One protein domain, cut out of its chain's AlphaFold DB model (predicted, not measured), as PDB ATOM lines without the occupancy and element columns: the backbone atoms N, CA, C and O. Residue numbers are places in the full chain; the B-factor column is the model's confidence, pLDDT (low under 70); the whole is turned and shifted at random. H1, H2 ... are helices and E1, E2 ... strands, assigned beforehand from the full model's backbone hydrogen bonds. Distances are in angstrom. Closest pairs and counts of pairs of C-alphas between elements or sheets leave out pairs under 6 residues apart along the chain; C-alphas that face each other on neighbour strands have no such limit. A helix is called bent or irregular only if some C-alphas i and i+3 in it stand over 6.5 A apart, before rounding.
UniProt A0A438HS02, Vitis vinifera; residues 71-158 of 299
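This is residues 71 to 158 of the 299 residues of a protein of Vitis vinifera (UniProt A0A438HS02). The domain is a long, slender helical hairpin, its two helices H1 and H2 running side by side with few contacts between them; past the open side of this hairpin the model narrows into a two-strand ribbon of E1 and E2, with the small helix H3 beyond it. The link that turns from H1 into H2 makes the opposite tip, where residues 107 to 112 stand free. The printed part has 88 residues with three named helices and two named strands, in the order E1, H1, H2, E2, H3; the sheet E1 - E2 is antiparallel, and the class is mostly helix. The whole is extended, with a radius of gyration of the C-alphas of 23.6 A, and its outline is a rod with spans of 79 by 27 by 9 A.

E1, residues 72 to 76, and E2, residues 141 to 145, are antiparallel neighbours with 154 degrees between their directions. The C-alphas of Thr 74 and Arg 143 face each other at 4.7 A. N 75 and O 142, at 2.8 A, and N 144 and O 73, also at 2.8 A, are within hydrogen-bond range. H1, residues 80 to 103, and H2, residues 113 to 137, form a helical hairpin. They only just touch, with 3 pairs of C-alphas within 8 A, and the closest C-alphas are those of Ala 87 and Val 134, 7.1 A apart. They run opposite ways at a shallow tilt of 15 degrees, 12.8 A from centre to centre. H3, residues 147 to 157, is apart from H1, H2 and E1. Each O i to N i+4 pair of H1 and H2 is within hydrogen-bond range, against 5 of 7 in H3.

E1 begins with C-alpha 72 at (253.874, 352.569, 287.996) and is 13.3 A long. H1 is 34.5 A long from first to last C-alpha. H2 begins with C-alpha 113 at (219.550, 392.655, 309.059) and is 36.1 A long. E2 is 13.2 A long. H3 is 14.3 A long and ends with C-alpha 157 at (266.815, 343.290, 296.274); it is irregular, with C-alphas 153 and 156 8.2 A apart.

The two C-alphas farthest apart are those of Gly 109 and Lys 156, 79.1 A. The C-alphas of the first and last printed residues, Leu 71 and Leu 158, are 14.1 A apart. The links E1 to H1, H2 to E2 and E2 to H3 are tight, and the link H1 to H2, with 9 residues, is short. The printed part has no cut. Its mean pLDDT is 86.6, and one printed residue, Gly 109, is under 70.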
ATOM      1  N   LEU A  71     257.177 350.627 286.310       86.25
ATOM      2  CA  LEU A  71     256.610 349.934 287.486       86.25
ATOM      3  C   LEU A  71     255.249 350.512 287.899       86.25
ATOM      4  O   LEU A  71     254.371 349.789 288.375       86.25
ATOM      5  N   PHE A  72     255.078 351.817 287.681       87.69
ATOM      6  CA  PHE A  72     253.874 352.569 287.996       87.69
ATOM      7  C   PHE A  72     253.358 353.263 286.746       87.69
ATOM      8  O   PHE A  72     254.112 353.944 286.053       87.69
ATOM      9  N   GLU A  73     252.064 353.144 286.484       87.56
ATOM     10  CA  GLU A  73     251.411 353.895 285.420       87.56
ATOM     11  C   GLU A  73     250.381 354.843 286.016       87.56
ATOM     12  O   GLU A  73     249.546 354.470 286.839       87.56
ATOM     13  N   THR A  74     250.452 356.100 285.594       87.19
ATOM     14  CA  THR A  74     249.531 357.137 286.040       87.19
ATOM     15  C   THR A  74     248.572 357.457 284.904       87.19
ATOM     16  O   THR A  74     248.980 358.053 283.907       87.19
ATOM     17  N   LYS A  75     247.294 357.089 285.045       84.50
ATOM     18  CA  LYS A  75     246.262 357.394 284.046       84.50
ATOM     19  C   LYS A  75     245.360 358.524 284.509       84.50
ATOM     20  O   LYS A  75     244.924 358.608 285.659       84.50
ATOM     21  N   ALA A  76     245.056 359.395 283.559       82.44
ATOM     22  CA  ALA A  76     244.016 360.392 283.695       82.44
ATOM     23  C   ALA A  76     242.639 359.723 283.813       82.44
ATOM     24  O   ALA A  76     242.305 358.855 283.008       82.44
ATOM     25  N   ALA A  77     241.826 360.152 284.781       79.88
ATOM     26  CA  ALA A  77     240.429 359.736 284.858       79.88
ATOM     27  C   ALA A  77     239.658 360.082 283.571       79.88
ATOM     28  O   ALA A  77     239.811 361.182 283.033       79.88
ATOM     29  N   LYS A  78     238.813 359.154 283.107       77.31
ATOM     30  CA  LYS A  78     237.822 359.400 282.047       77.31
ATOM     31  C   LYS A  78     236.644 360.206 282.626       77.31
ATOM     32  O   LYS A  78     236.413 360.168 283.828       77.31
ATOM     33  N   GLY A  79     235.923 360.966 281.797       78.19
ATOM     34  CA  GLY A  79     234.746 361.740 282.243       78.19
ATOM     35  C   GLY A  79     235.027 363.145 282.803       78.19
ATOM     36  O   GLY A  79     234.127 363.785 283.339       78.19
ATOM     37  N   ARG A  80     236.250 363.670 282.639       79.00
ATOM     38  CA  ARG A  80     236.640 365.023 283.097       79.00
ATOM     39  C   ARG A  80     235.767 366.142 282.543       79.00
ATOM     40  O   ARG A  80     235.519 367.115 283.239       79.00
ATOM     41  N   ILE A  81     235.325 366.000 281.297       83.75
ATOM     42  CA  ILE A  81     234.510 367.011 280.621       83.75
ATOM     43  C   ILE A  81     233.152 367.130 281.318       83.75
ATOM     44  O   ILE A  81     232.739 368.233 281.648       83.75
ATOM     45  N   LEU A  82     232.509 365.999 281.631       86.88
ATOM     46  CA  LEU A  82     231.216 365.984 282.316       86.88
ATOM     47  C   LEU A  82     231.309 366.603 283.719       86.88
ATOM     48  O   LEU A  82     230.492 367.447 284.075       86.88
ATOM     49  N   PHE A  83     232.345 366.246 284.486       87.06
ATOM     50  CA  PHE A  83     232.594 366.856 285.797       87.06
ATOM     51  C   PHE A  83     232.906 368.356 285.697       87.06
ATOM     52  O   PHE A  83     232.441 369.139 286.519       87.06
ATOM     53  N   GLY A  84     233.667 368.767 284.679       87.31
ATOM     54  CA  GLY A  84     233.964 370.173 284.413       87.31
ATOM     55  C   GLY A  84     232.704 370.986 284.122       87.31
ATOM     56  O   GLY A  84     232.519 372.042 284.719       87.31
ATOM     57  N   LEU A  85     231.807 370.478 283.271       90.50
ATOM     58  CA  LEU A  85     230.524 371.127 282.969       90.50
ATOM     59  C   LEU A  85     229.642 371.252 284.214       90.50
ATOM     60  O   LEU A  85     229.104 372.326 284.476       90.50
ATOM     61  N   TYR A  86     229.555 370.188 285.017       90.31
ATOM     62  CA  TYR A  86     228.871 370.225 286.309       90.31
ATOM     63  C   TYR A  86     229.460 371.311 287.224       90.31
ATOM     64  O   TYR A  86     228.726 372.183 287.684       90.31
ATOM     65  N   ALA A  87     230.783 371.333 287.408       90.75
ATOM     66  CA  ALA A  87     231.456 372.315 288.256       90.75
ATOM     67  C   ALA A  87     231.219 373.761 287.786       90.75
ATOM     68  O   ALA A  87     230.956 374.634 288.610       90.75
ATOM     69  N   VAL A  88     231.254 374.012 286.472       92.19
ATOM     70  CA  VAL A  88     230.950 375.332 285.897       92.19
ATOM     71  C   VAL A  88     229.489 375.714 286.140       92.19
ATOM     72  O   VAL A  88     229.226 376.829 286.579       92.19
ATOM     73  N   SER A  89     228.541 374.797 285.923       94.69
ATOM     74  CA  SER A  89     227.115 375.075 286.150       94.69
ATOM     75  C   SER A  89     226.817 375.437 287.609       94.69
ATOM     76  O   SER A  89     226.104 376.404 287.879       94.69
ATOM     77  N   THR A  90     227.426 374.727 288.562       92.12
ATOM     78  CA  THR A  90     227.285 375.021 289.991       92.12
ATOM     79  C   THR A  90     227.973 376.333 290.368       92.12
ATOM     80  O   THR A  90     227.402 377.103 291.133       92.12
ATOM     81  N   PHE A  91     229.145 376.638 289.795       93.25
ATOM     82  CA  PHE A  91     229.822 377.922 290.011       93.25
ATOM     83  C   PHE A  91     228.951 379.105 289.576       93.25
ATOM     84  O   PHE A  91     228.803 380.068 290.324       93.25
ATOM     85  N   VAL A  92     228.311 379.009 288.406       94.62
ATOM     86  CA  VAL A  92     227.369 380.034 287.929       94.62
ATOM     87  C   VAL A  92     226.191 380.183 288.895       94.62
ATOM     88  O   VAL A  92     225.845 381.307 289.254       94.62
ATOM     89  N   GLY A  93     225.615 379.074 289.372       94.00
ATOM     90  CA  GLY A  93     224.548 379.101 290.380       94.00
ATOM     91  C   GLY A  93     224.965 379.808 291.675       94.00
ATOM     92  O   GLY A  93     224.225 380.644 292.187       94.00
ATOM     93  N   ILE A  94     226.181 379.540 292.160       93.44
ATOM     94  CA  ILE A  94     226.759 380.217 293.328       93.44
ATOM     95  C   ILE A  94     226.891 381.724 293.079       93.44
ATOM     96  O   ILE A  94     226.461 382.517 293.915       93.44
ATOM     97  N   CYS A  95     227.421 382.138 291.923       91.44
ATOM     98  CA  CYS A  95     227.540 383.556 291.579       91.44
ATOM     99  C   CYS A  95     226.175 384.261 291.561       91.44
ATOM    100  O   CYS A  95     226.060 385.365 292.092       91.44
ATOM    101  N   LEU A  96     225.141 383.624 291.002       93.50
ATOM    102  CA  LEU A  96     223.780 384.171 290.988       93.50
ATOM    103  C   LEU A  96     223.217 384.343 292.404       93.50
ATOM    104  O   LEU A  96     222.634 385.386 292.698       93.50
ATOM    105  N   ILE A  97     223.436 383.368 293.292       91.69
ATOM    106  CA  ILE A  97     223.021 383.456 294.700       91.69
ATOM    107  C   ILE A  97     223.752 384.606 295.403       91.69
ATOM    108  O   ILE A  97     223.106 385.411 296.073       91.69
ATOM    109  N   CYS A  98     225.066 384.750 295.209       90.25
ATOM    110  CA  CYS A  98     225.828 385.861 295.785       90.25
ATOM    111  C   CYS A  98     225.324 387.225 295.295       90.25
ATOM    112  O   CYS A  98     225.155 388.134 296.103       90.25
ATOM    113  N   VAL A  99     225.044 387.373 293.996       92.25
ATOM    114  CA  VAL A  99     224.501 388.621 293.430       92.25
ATOM    115  C   VAL A  99     223.102 388.907 293.976       92.25
ATOM    116  O   VAL A  99     222.820 390.039 294.374       92.25
ATOM    117  N   TYR A 100     222.232 387.898 294.053       91.44
ATOM    118  CA  TYR A 100     220.905 388.042 294.652       91.44
ATOM    119  C   TYR A 100     221.001 388.510 296.106       91.44
ATOM    120  O   TYR A 100     220.328 389.460 296.500       91.44
ATOM    121  N   ARG A 101     221.896 387.896 296.885       87.50
ATOM    122  CA  ARG A 101     222.142 388.270 298.277       87.50
ATOM    123  C   ARG A 101     222.634 389.717 298.379       87.50
ATOM    124  O   ARG A 101     222.029 390.513 299.087       87.50
ATOM    125  N   LEU A 102     223.657 390.102 297.622       86.69
ATOM    126  CA  LEU A 102     224.200 391.465 297.662       86.69
ATOM    127  C   LEU A 102     223.187 392.541 297.233       86.69
ATOM    128  O   LEU A 102     223.195 393.638 297.782       86.69
ATOM    129  N   THR A 103     222.305 392.235 296.279       88.00
ATOM    130  CA  THR A 103     221.287 393.180 295.779       88.00
ATOM    131  C   THR A 103     220.058 393.297 296.683       88.00
ATOM    132  O   THR A 103     219.436 394.352 296.714       88.00
ATOM    133  N   HIS A 104     219.720 392.251 297.443       85.12
ATOM    134  CA  HIS A 104     218.561 392.218 298.347       85.12
ATOM    135  C   HIS A 104     218.960 392.442 299.812       85.12
ATOM    136  O   HIS A 104     218.398 391.826 300.726       85.12
ATOM    137  N   LEU A 105     219.943 393.316 300.048       82.75
ATOM    138  CA  LEU A 105     220.369 393.669 301.396       82.75
ATOM    139  C   LEU A 105     219.253 394.467 302.104       82.75
ATOM    140  O   LEU A 105     218.814 395.494 301.583       82.75
ATOM    141  N   PRO A 106     218.783 394.040 303.291       81.56
ATOM    142  CA  PRO A 106     217.766 394.784 304.022       81.56
ATOM    143  C   PRO A 106     218.279 396.165 304.463       81.56
ATOM    144  O   PRO A 106     219.403 396.308 304.956       81.56
ATOM    145  N   GLU A 107     217.418 397.175 304.311       78.06
ATOM    146  CA  GLU A 107     217.659 398.562 304.734       78.06
ATOM    147  C   GLU A 107     218.120 398.672 306.195       78.06
ATOM    148  O   GLU A 107     217.846 397.814 307.044       78.06
ATOM    149  N   GLU A 108     218.839 399.756 306.482       70.44
ATOM    150  CA  GLU A 108     219.363 400.056 307.812       70.44
ATOM    151  C   GLU A 108     218.213 400.202 308.822       70.44
ATOM    152  O   GLU A 108     217.244 400.913 308.579       70.44
ATOM    153  N   GLY A 109     218.297 399.474 309.943       67.81
ATOM    154  CA  GLY A 109     217.319 399.547 311.039       67.81
ATOM    155  C   GLY A 109     216.269 398.429 311.109       67.81
ATOM    156  O   GLY A 109     215.528 398.367 312.088       67.81
ATOM    157  N   LYS A 110     216.204 397.497 310.145       76.62
ATOM    158  CA  LYS A 110     215.306 396.326 310.244       76.62
ATOM    159  C   LYS A 110     215.889 395.258 311.179       76.62
ATOM    160  O   LYS A 110     217.037 394.847 311.015       76.62
ATOM    161  N   VAL A 111     215.066 394.742 312.101       72.94
ATOM    162  CA  VAL A 111     215.449 393.748 313.134       72.94
ATOM    163  C   VAL A 111     216.108 392.483 312.542       72.94
ATOM    164  O   VAL A 111     216.938 391.854 313.190       72.94
ATOM    165  N   GLY A 112     215.825 392.142 311.279       80.50
ATOM    166  CA  GLY A 112     216.391 390.975 310.588       80.50
ATOM    167  C   GLY A 112     217.736 391.175 309.871       80.50
ATOM    168  O   GLY A 112     218.251 390.208 309.310       80.50
ATOM    169  N   ARG A 113     218.327 392.380 309.849       83.38
ATOM    170  CA  ARG A 113     219.550 392.655 309.059       83.38
ATOM    171  C   ARG A 113     220.769 391.866 309.542       83.38
ATOM    172  O   ARG A 113     221.496 391.311 308.725       83.38
ATOM    173  N   TRP A 114     220.973 391.770 310.852       84.50
ATOM    174  CA  TRP A 114     222.096 391.019 311.424       84.50
ATOM    175  C   TRP A 114     221.983 389.515 311.174       84.50
ATOM    176  O   TRP A 114     222.967 388.881 310.805       84.50
ATOM    177  N   ALA A 115     220.773 388.959 311.297       87.06
ATOM    178  CA  ALA A 115     220.509 387.560 310.968       87.06
ATOM    179  C   ALA A 115     220.772 387.273 309.482       87.06
ATOM    180  O   ALA A 115     221.384 386.264 309.141       87.06
ATOM    181  N   TRP A 116     220.376 388.199 308.603       88.38
ATOM    182  CA  TRP A 116     220.655 388.116 307.172       88.38
ATOM    183  C   TRP A 116     222.167 388.115 306.890       88.38
ATOM    184  O   TRP A 116     222.647 387.273 306.136       88.38
ATOM    185  N   ILE A 117     222.937 389.009 307.526       87.31
ATOM    186  CA  ILE A 117     224.402 389.089 307.359       87.31
ATOM    187  C   ILE A 117     225.081 387.814 307.870       87.31
ATOM    188  O   ILE A 117     225.973 387.290 307.206       87.31
ATOM    189  N   GLY A 118     224.641 387.288 309.016       89.50
ATOM    190  CA  GLY A 118     225.149 386.026 309.556       89.50
ATOM    191  C   GLY A 118     224.893 384.840 308.622       89.50
ATOM    192  O   GLY A 118     225.792 384.029 308.401       89.50
ATOM    193  N   LEU A 119     223.703 384.771 308.014       90.19
ATOM    194  CA  LEU A 119     223.378 383.757 307.008       90.19
ATOM    195  C   LEU A 119     224.245 383.906 305.751       90.19
ATOM    196  O   LEU A 119     224.756 382.919 305.235       90.19
ATOM    197  N   PHE A 120     224.466 385.133 305.280       90.38
ATOM    198  CA  PHE A 120     225.340 385.373 304.134       90.38
ATOM    199  C   PHE A 120     226.797 384.981 304.425       90.38
ATOM    200  O   PHE A 120     227.469 384.399 303.576       90.38
ATOM    201  N   LEU A 121     227.289 385.238 305.640       89.62
ATOM    202  CA  LEU A 121     228.642 384.856 306.042       89.62
ATOM    203  C   LEU A 121     228.817 383.329 306.100       89.62
ATOM    204  O   LEU A 121     229.847 382.816 305.657       89.62
ATOM    205  N   SER A 122     227.812 382.593 306.588       91.12
ATOM    206  CA  SER A 122     227.851 381.125 306.575       91.12
ATOM    207  C   SER A 122     227.778 380.566 305.149       91.12
ATOM    208  O   SER A 122     228.531 379.649 304.817       91.12
ATOM    209  N   GLU A 123     226.971 381.168 304.267       90.50
ATOM    210  CA  GLU A 123     226.932 380.846 302.833       90.50
ATOM    211  C   GLU A 123     228.308 381.048 302.168       90.50
ATOM    212  O   GLU A 123     228.760 380.170 301.430       90.50
ATOM    213  N   LEU A 124     229.028 382.137 302.472       90.38
ATOM    214  CA  LEU A 124     230.396 382.360 301.973       90.38
ATOM    215  C   LEU A 124     231.377 381.273 302.440       90.38
ATOM    216  O   LEU A 124     232.205 380.816 301.645       90.38
ATOM    217  N   GLY A 125     231.259 380.815 303.689       90.50
ATOM    218  CA  GLY A 125     232.040 379.687 304.208       90.50
ATOM    219  C   GLY A 125     231.789 378.392 303.427       90.50
ATOM    220  O   GLY A 125     232.736 377.720 303.009       90.50
ATOM    221  N   TYR A 126     230.522 378.077 303.138       89.69
ATOM    222  CA  TYR A 126     230.157 376.922 302.309       89.69
ATOM    223  C   TYR A 126     230.648 377.047 300.860       89.69
ATOM    224  O   TYR A 126     231.098 376.057 300.277       89.69
ATOM    225  N   ILE A 127     230.614 378.249 300.280       91.81
ATOM    226  CA  ILE A 127     231.141 378.517 298.935       91.81
ATOM    227  C   ILE A 127     232.652 378.284 298.890       91.81
ATOM    228  O   ILE A 127     233.149 377.637 297.962       91.81
ATOM    229  N   LEU A 128     233.384 378.758 299.902       89.12
ATOM    230  CA  LEU A 128     234.822 378.528 300.020       89.12
ATOM    231  C   LEU A 128     235.134 377.028 300.139       89.12
ATOM    232  O   LEU A 128     235.981 376.516 299.401       89.12
ATOM    233  N   TYR A 129     234.410 376.306 300.997       87.81
ATOM    234  CA  TYR A 129     234.539 374.854 301.138       87.81
ATOM    235  C   TYR A 129     234.274 374.115 299.816       87.81
ATOM    236  O   TYR A 129     235.043 373.230 299.415       87.81
ATOM    237  N   TRP A 130     233.213 374.500 299.100       91.00
ATOM    238  CA  TRP A 130     232.883 373.936 297.793       91.00
ATOM    239  C   TRP A 130     233.999 374.198 296.776       91.00
ATOM    240  O   TRP A 130     234.423 373.270 296.081       91.00
ATOM    241  N   PHE A 131     234.534 375.421 296.729       88.88
ATOM    242  CA  PHE A 131     235.615 375.791 295.816       88.88
ATOM    243  C   PHE A 131     236.875 374.949 296.064       88.88
ATOM    244  O   PHE A 131     237.407 374.344 295.129       88.88
ATOM    245  N   ILE A 132     237.309 374.823 297.324       88.31
ATOM    246  CA  ILE A 132     238.449 373.972 297.707       88.31
ATOM    247  C   ILE A 132     238.192 372.524 297.267       88.31
ATOM    248  O   ILE A 132     239.023 371.916 296.586       88.31
ATOM    249  N   THR A 133     237.007 371.989 297.553       84.62
ATOM    250  CA  THR A 133     236.640 370.612 297.196       84.62
ATOM    251  C   THR A 133     236.668 370.368 295.684       84.62
ATOM    252  O   THR A 133     237.183 369.341 295.225       84.62
ATOM    253  N   VAL A 134     236.153 371.304 294.884       87.75
ATOM    254  CA  VAL A 134     236.173 371.204 293.419       87.75
ATOM    255  C   VAL A 134     237.601 371.240 292.895       87.75
ATOM    256  O   VAL A 134     237.951 370.385 292.081       87.75
ATOM    257  N   THR A 135     238.455 372.141 293.391       84.06
ATOM    258  CA  THR A 135     239.848 372.232 292.915       84.06
ATOM    259  C   THR A 135     240.619 370.920 293.083       84.06
ATOM    260  O   THR A 135     241.326 370.508 292.158       84.06
ATOM    261  N   VAL A 136     240.410 370.202 294.194       84.31
ATOM    262  CA  VAL A 136     241.004 368.875 294.442       84.31
ATOM    263  C   VAL A 136     240.440 367.810 293.490       84.31
ATOM    264  O   VAL A 136     241.166 366.918 293.047       84.31
ATOM    265  N   ARG A 137     239.155 367.905 293.130       83.62
ATOM    266  CA  ARG A 137     238.455 366.915 292.291       83.62
ATOM    267  C   ARG A 137     238.582 367.147 290.783       83.62
ATOM    268  O   ARG A 137     238.335 366.215 290.022       83.62
ATOM    269  N   LEU A 138     239.019 368.325 290.330       79.38
ATOM    270  CA  LEU A 138     239.135 368.662 288.899       79.38
ATOM    271  C   LEU A 138     240.085 367.744 288.117       79.38
ATOM    272  O   LEU A 138     239.949 367.594 286.900       79.38
ATOM    273  N   LYS A 139     241.073 367.137 288.780       79.69
ATOM    274  CA  LYS A 139     242.064 366.273 288.125       79.69
ATOM    275  C   LYS A 139     242.254 364.978 288.910       79.69
ATOM    276  O   LYS A 139     243.308 364.801 289.521       79.69
ATOM    277  N   PRO A 140     241.291 364.038 288.854       79.81
ATOM    278  CA  PRO A 140     241.499 362.730 289.439       79.81
ATOM    279  C   PRO A 140     242.588 361.993 288.651       79.81
ATOM    280  O   PRO A 140     242.663 362.055 287.409       79.81
ATOM    281  N   ILE A 141     243.459 361.330 289.406       84.38
ATOM    282  CA  ILE A 141     244.624 360.600 288.919       84.38
ATOM    283  C   ILE A 141     244.532 359.171 289.450       84.38
ATOM    284  O   ILE A 141     244.560 358.968 290.663       84.38
ATOM    285  N   TYR A 142     244.477 358.197 288.547       84.38
ATOM    286  CA  TYR A 142     244.557 356.782 288.898       84.38
ATOM    287  C   TYR A 142     246.001 356.308 288.774       84.38
ATOM    288  O   TYR A 142     246.666 356.591 287.776       84.38
ATOM    289  N   ARG A 143     246.490 355.604 289.797       86.81
ATOM    290  CA  ARG A 143     247.819 354.988 289.807       86.81
ATOM    291  C   ARG A 143     247.652 353.479 289.765       86.81
ATOM    292  O   ARG A 143     246.986 352.919 290.628       86.81
ATOM    293  N   TYR A 144     248.259 352.854 288.769       87.12
ATOM    294  CA  TYR A 144     248.300 351.409 288.603       87.12
ATOM    295  C   TYR A 144     249.697 350.904 288.952       87.12
ATOM    296  O   TYR A 144     250.698 351.521 288.577       87.12
ATOM    297  N   THR A 145     249.750 349.793 289.679       91.81
ATOM    298  CA  THR A 145     250.982 349.144 290.141       91.81
ATOM    299  C   THR A 145     251.126 347.791 289.457       91.81
ATOM    300  O   THR A 145     250.191 346.992 289.506       91.81
ATOM    301  N   PHE A 146     252.286 347.502 288.866       90.81
ATOM    302  CA  PHE A 146     252.545 346.212 288.218       90.81
ATOM    303  C   PHE A 146     253.482 345.360 289.076       90.81
ATOM    304  O   PHE A 146     254.701 345.539 289.026       90.81
ATOM    305  N   LYS A 147     252.911 344.436 289.858       88.94
ATOM    306  CA  LYS A 147     253.669 343.562 290.768       88.94
ATOM    307  C   LYS A 147     254.616 342.625 290.009       88.94
ATOM    308  O   LYS A 147     255.777 342.533 290.378       88.94
ATOM    309  N   ASP A 148     254.186 342.061 288.881       89.00
ATOM    310  CA  ASP A 148     255.008 341.123 288.093       89.00
ATOM    311  C   ASP A 148     256.320 341.761 287.606       89.00
ATOM    312  O   ASP A 148     257.390 341.158 287.656       89.00
ATOM    313  N   ARG A 149     256.251 343.036 287.196       89.19
ATOM    314  CA  ARG A 149     257.423 343.816 286.760       89.19
ATOM    315  C   ARG A 149     258.361 344.148 287.918       89.19
ATOM    316  O   ARG A 149     259.558 344.312 287.689       89.19
ATOM    317  N   LEU A 150     257.816 344.299 289.127       88.88
ATOM    318  CA  LEU A 150     258.594 344.522 290.342       88.88
ATOM    319  C   LEU A 150     259.369 343.256 290.700       88.88
ATOM    320  O   LEU A 150     260.586 343.333 290.858       88.88
ATOM    321  N   THR A 151     258.689 342.108 290.743       86.00
ATOM    322  CA  THR A 151     259.311 340.810 291.027       86.00
ATOM    323  C   THR A 151     260.406 340.509 290.004       86.00
ATOM    324  O   THR A 151     261.551 340.305 290.389       86.00
ATOM    325  N   GLN A 152     260.132 340.656 288.702       86.56
ATOM    326  CA  GLN A 152     261.120 340.394 287.644       86.56
ATOM    327  C   GLN A 152     262.436 341.185 287.797       86.56
ATOM    328  O   GLN A 152     263.487 340.719 287.364       86.56
ATOM    329  N   ARG A 153     262.396 342.392 288.375       85.62
ATOM    330  CA  ARG A 153     263.579 343.265 288.499       85.62
ATOM    331  C   ARG A 153     264.251 343.209 289.856       85.62
ATOM    332  O   ARG A 153     265.466 343.355 289.930       85.62
ATOM    333  N   TYR A 154     263.463 343.076 290.917       85.50
ATOM    334  CA  TYR A 154     263.911 343.368 292.276       85.50
ATOM    335  C   TYR A 154     263.635 342.244 293.270       85.50
ATOM    336  O   TYR A 154     263.890 342.457 294.448       85.50
ATOM    337  N   GLU A 155     263.181 341.057 292.846       83.00
ATOM    338  CA  GLU A 155     262.887 339.921 293.744       83.00
ATOM    339  C   GLU A 155     263.993 339.678 294.787       83.00
ATOM    340  O   GLU A 155     263.717 339.540 295.977       83.00
ATOM    341  N   LYS A 156     265.267 339.756 294.380       80.25
ATOM    342  CA  LYS A 156     266.419 339.561 295.280       80.25
ATOM    343  C   LYS A 156     266.782 340.794 296.124       80.25
ATOM    344  O   LYS A 156     267.408 340.660 297.173       80.25
ATOM    345  N   VAL A 157     266.370 341.993 295.712       87.50
ATOM    346  CA  VAL A 157     266.815 343.290 296.274       87.50
ATOM    347  C   VAL A 157     265.662 344.057 296.941       87.50
ATOM    348  O   VAL A 157     265.677 345.279 297.048       87.50
ATOM    349  N   LEU A 158     264.637 343.343 297.409       89.50
ATOM    350  CA  LEU A 158     263.543 343.937 298.179       89.50
ATOM    351  C   LEU A 158     264.050 344.571 299.498       89.50
ATOM    352  O   LEU A 158     264.941 343.983 300.121       89.50
TER     353      LEU A 158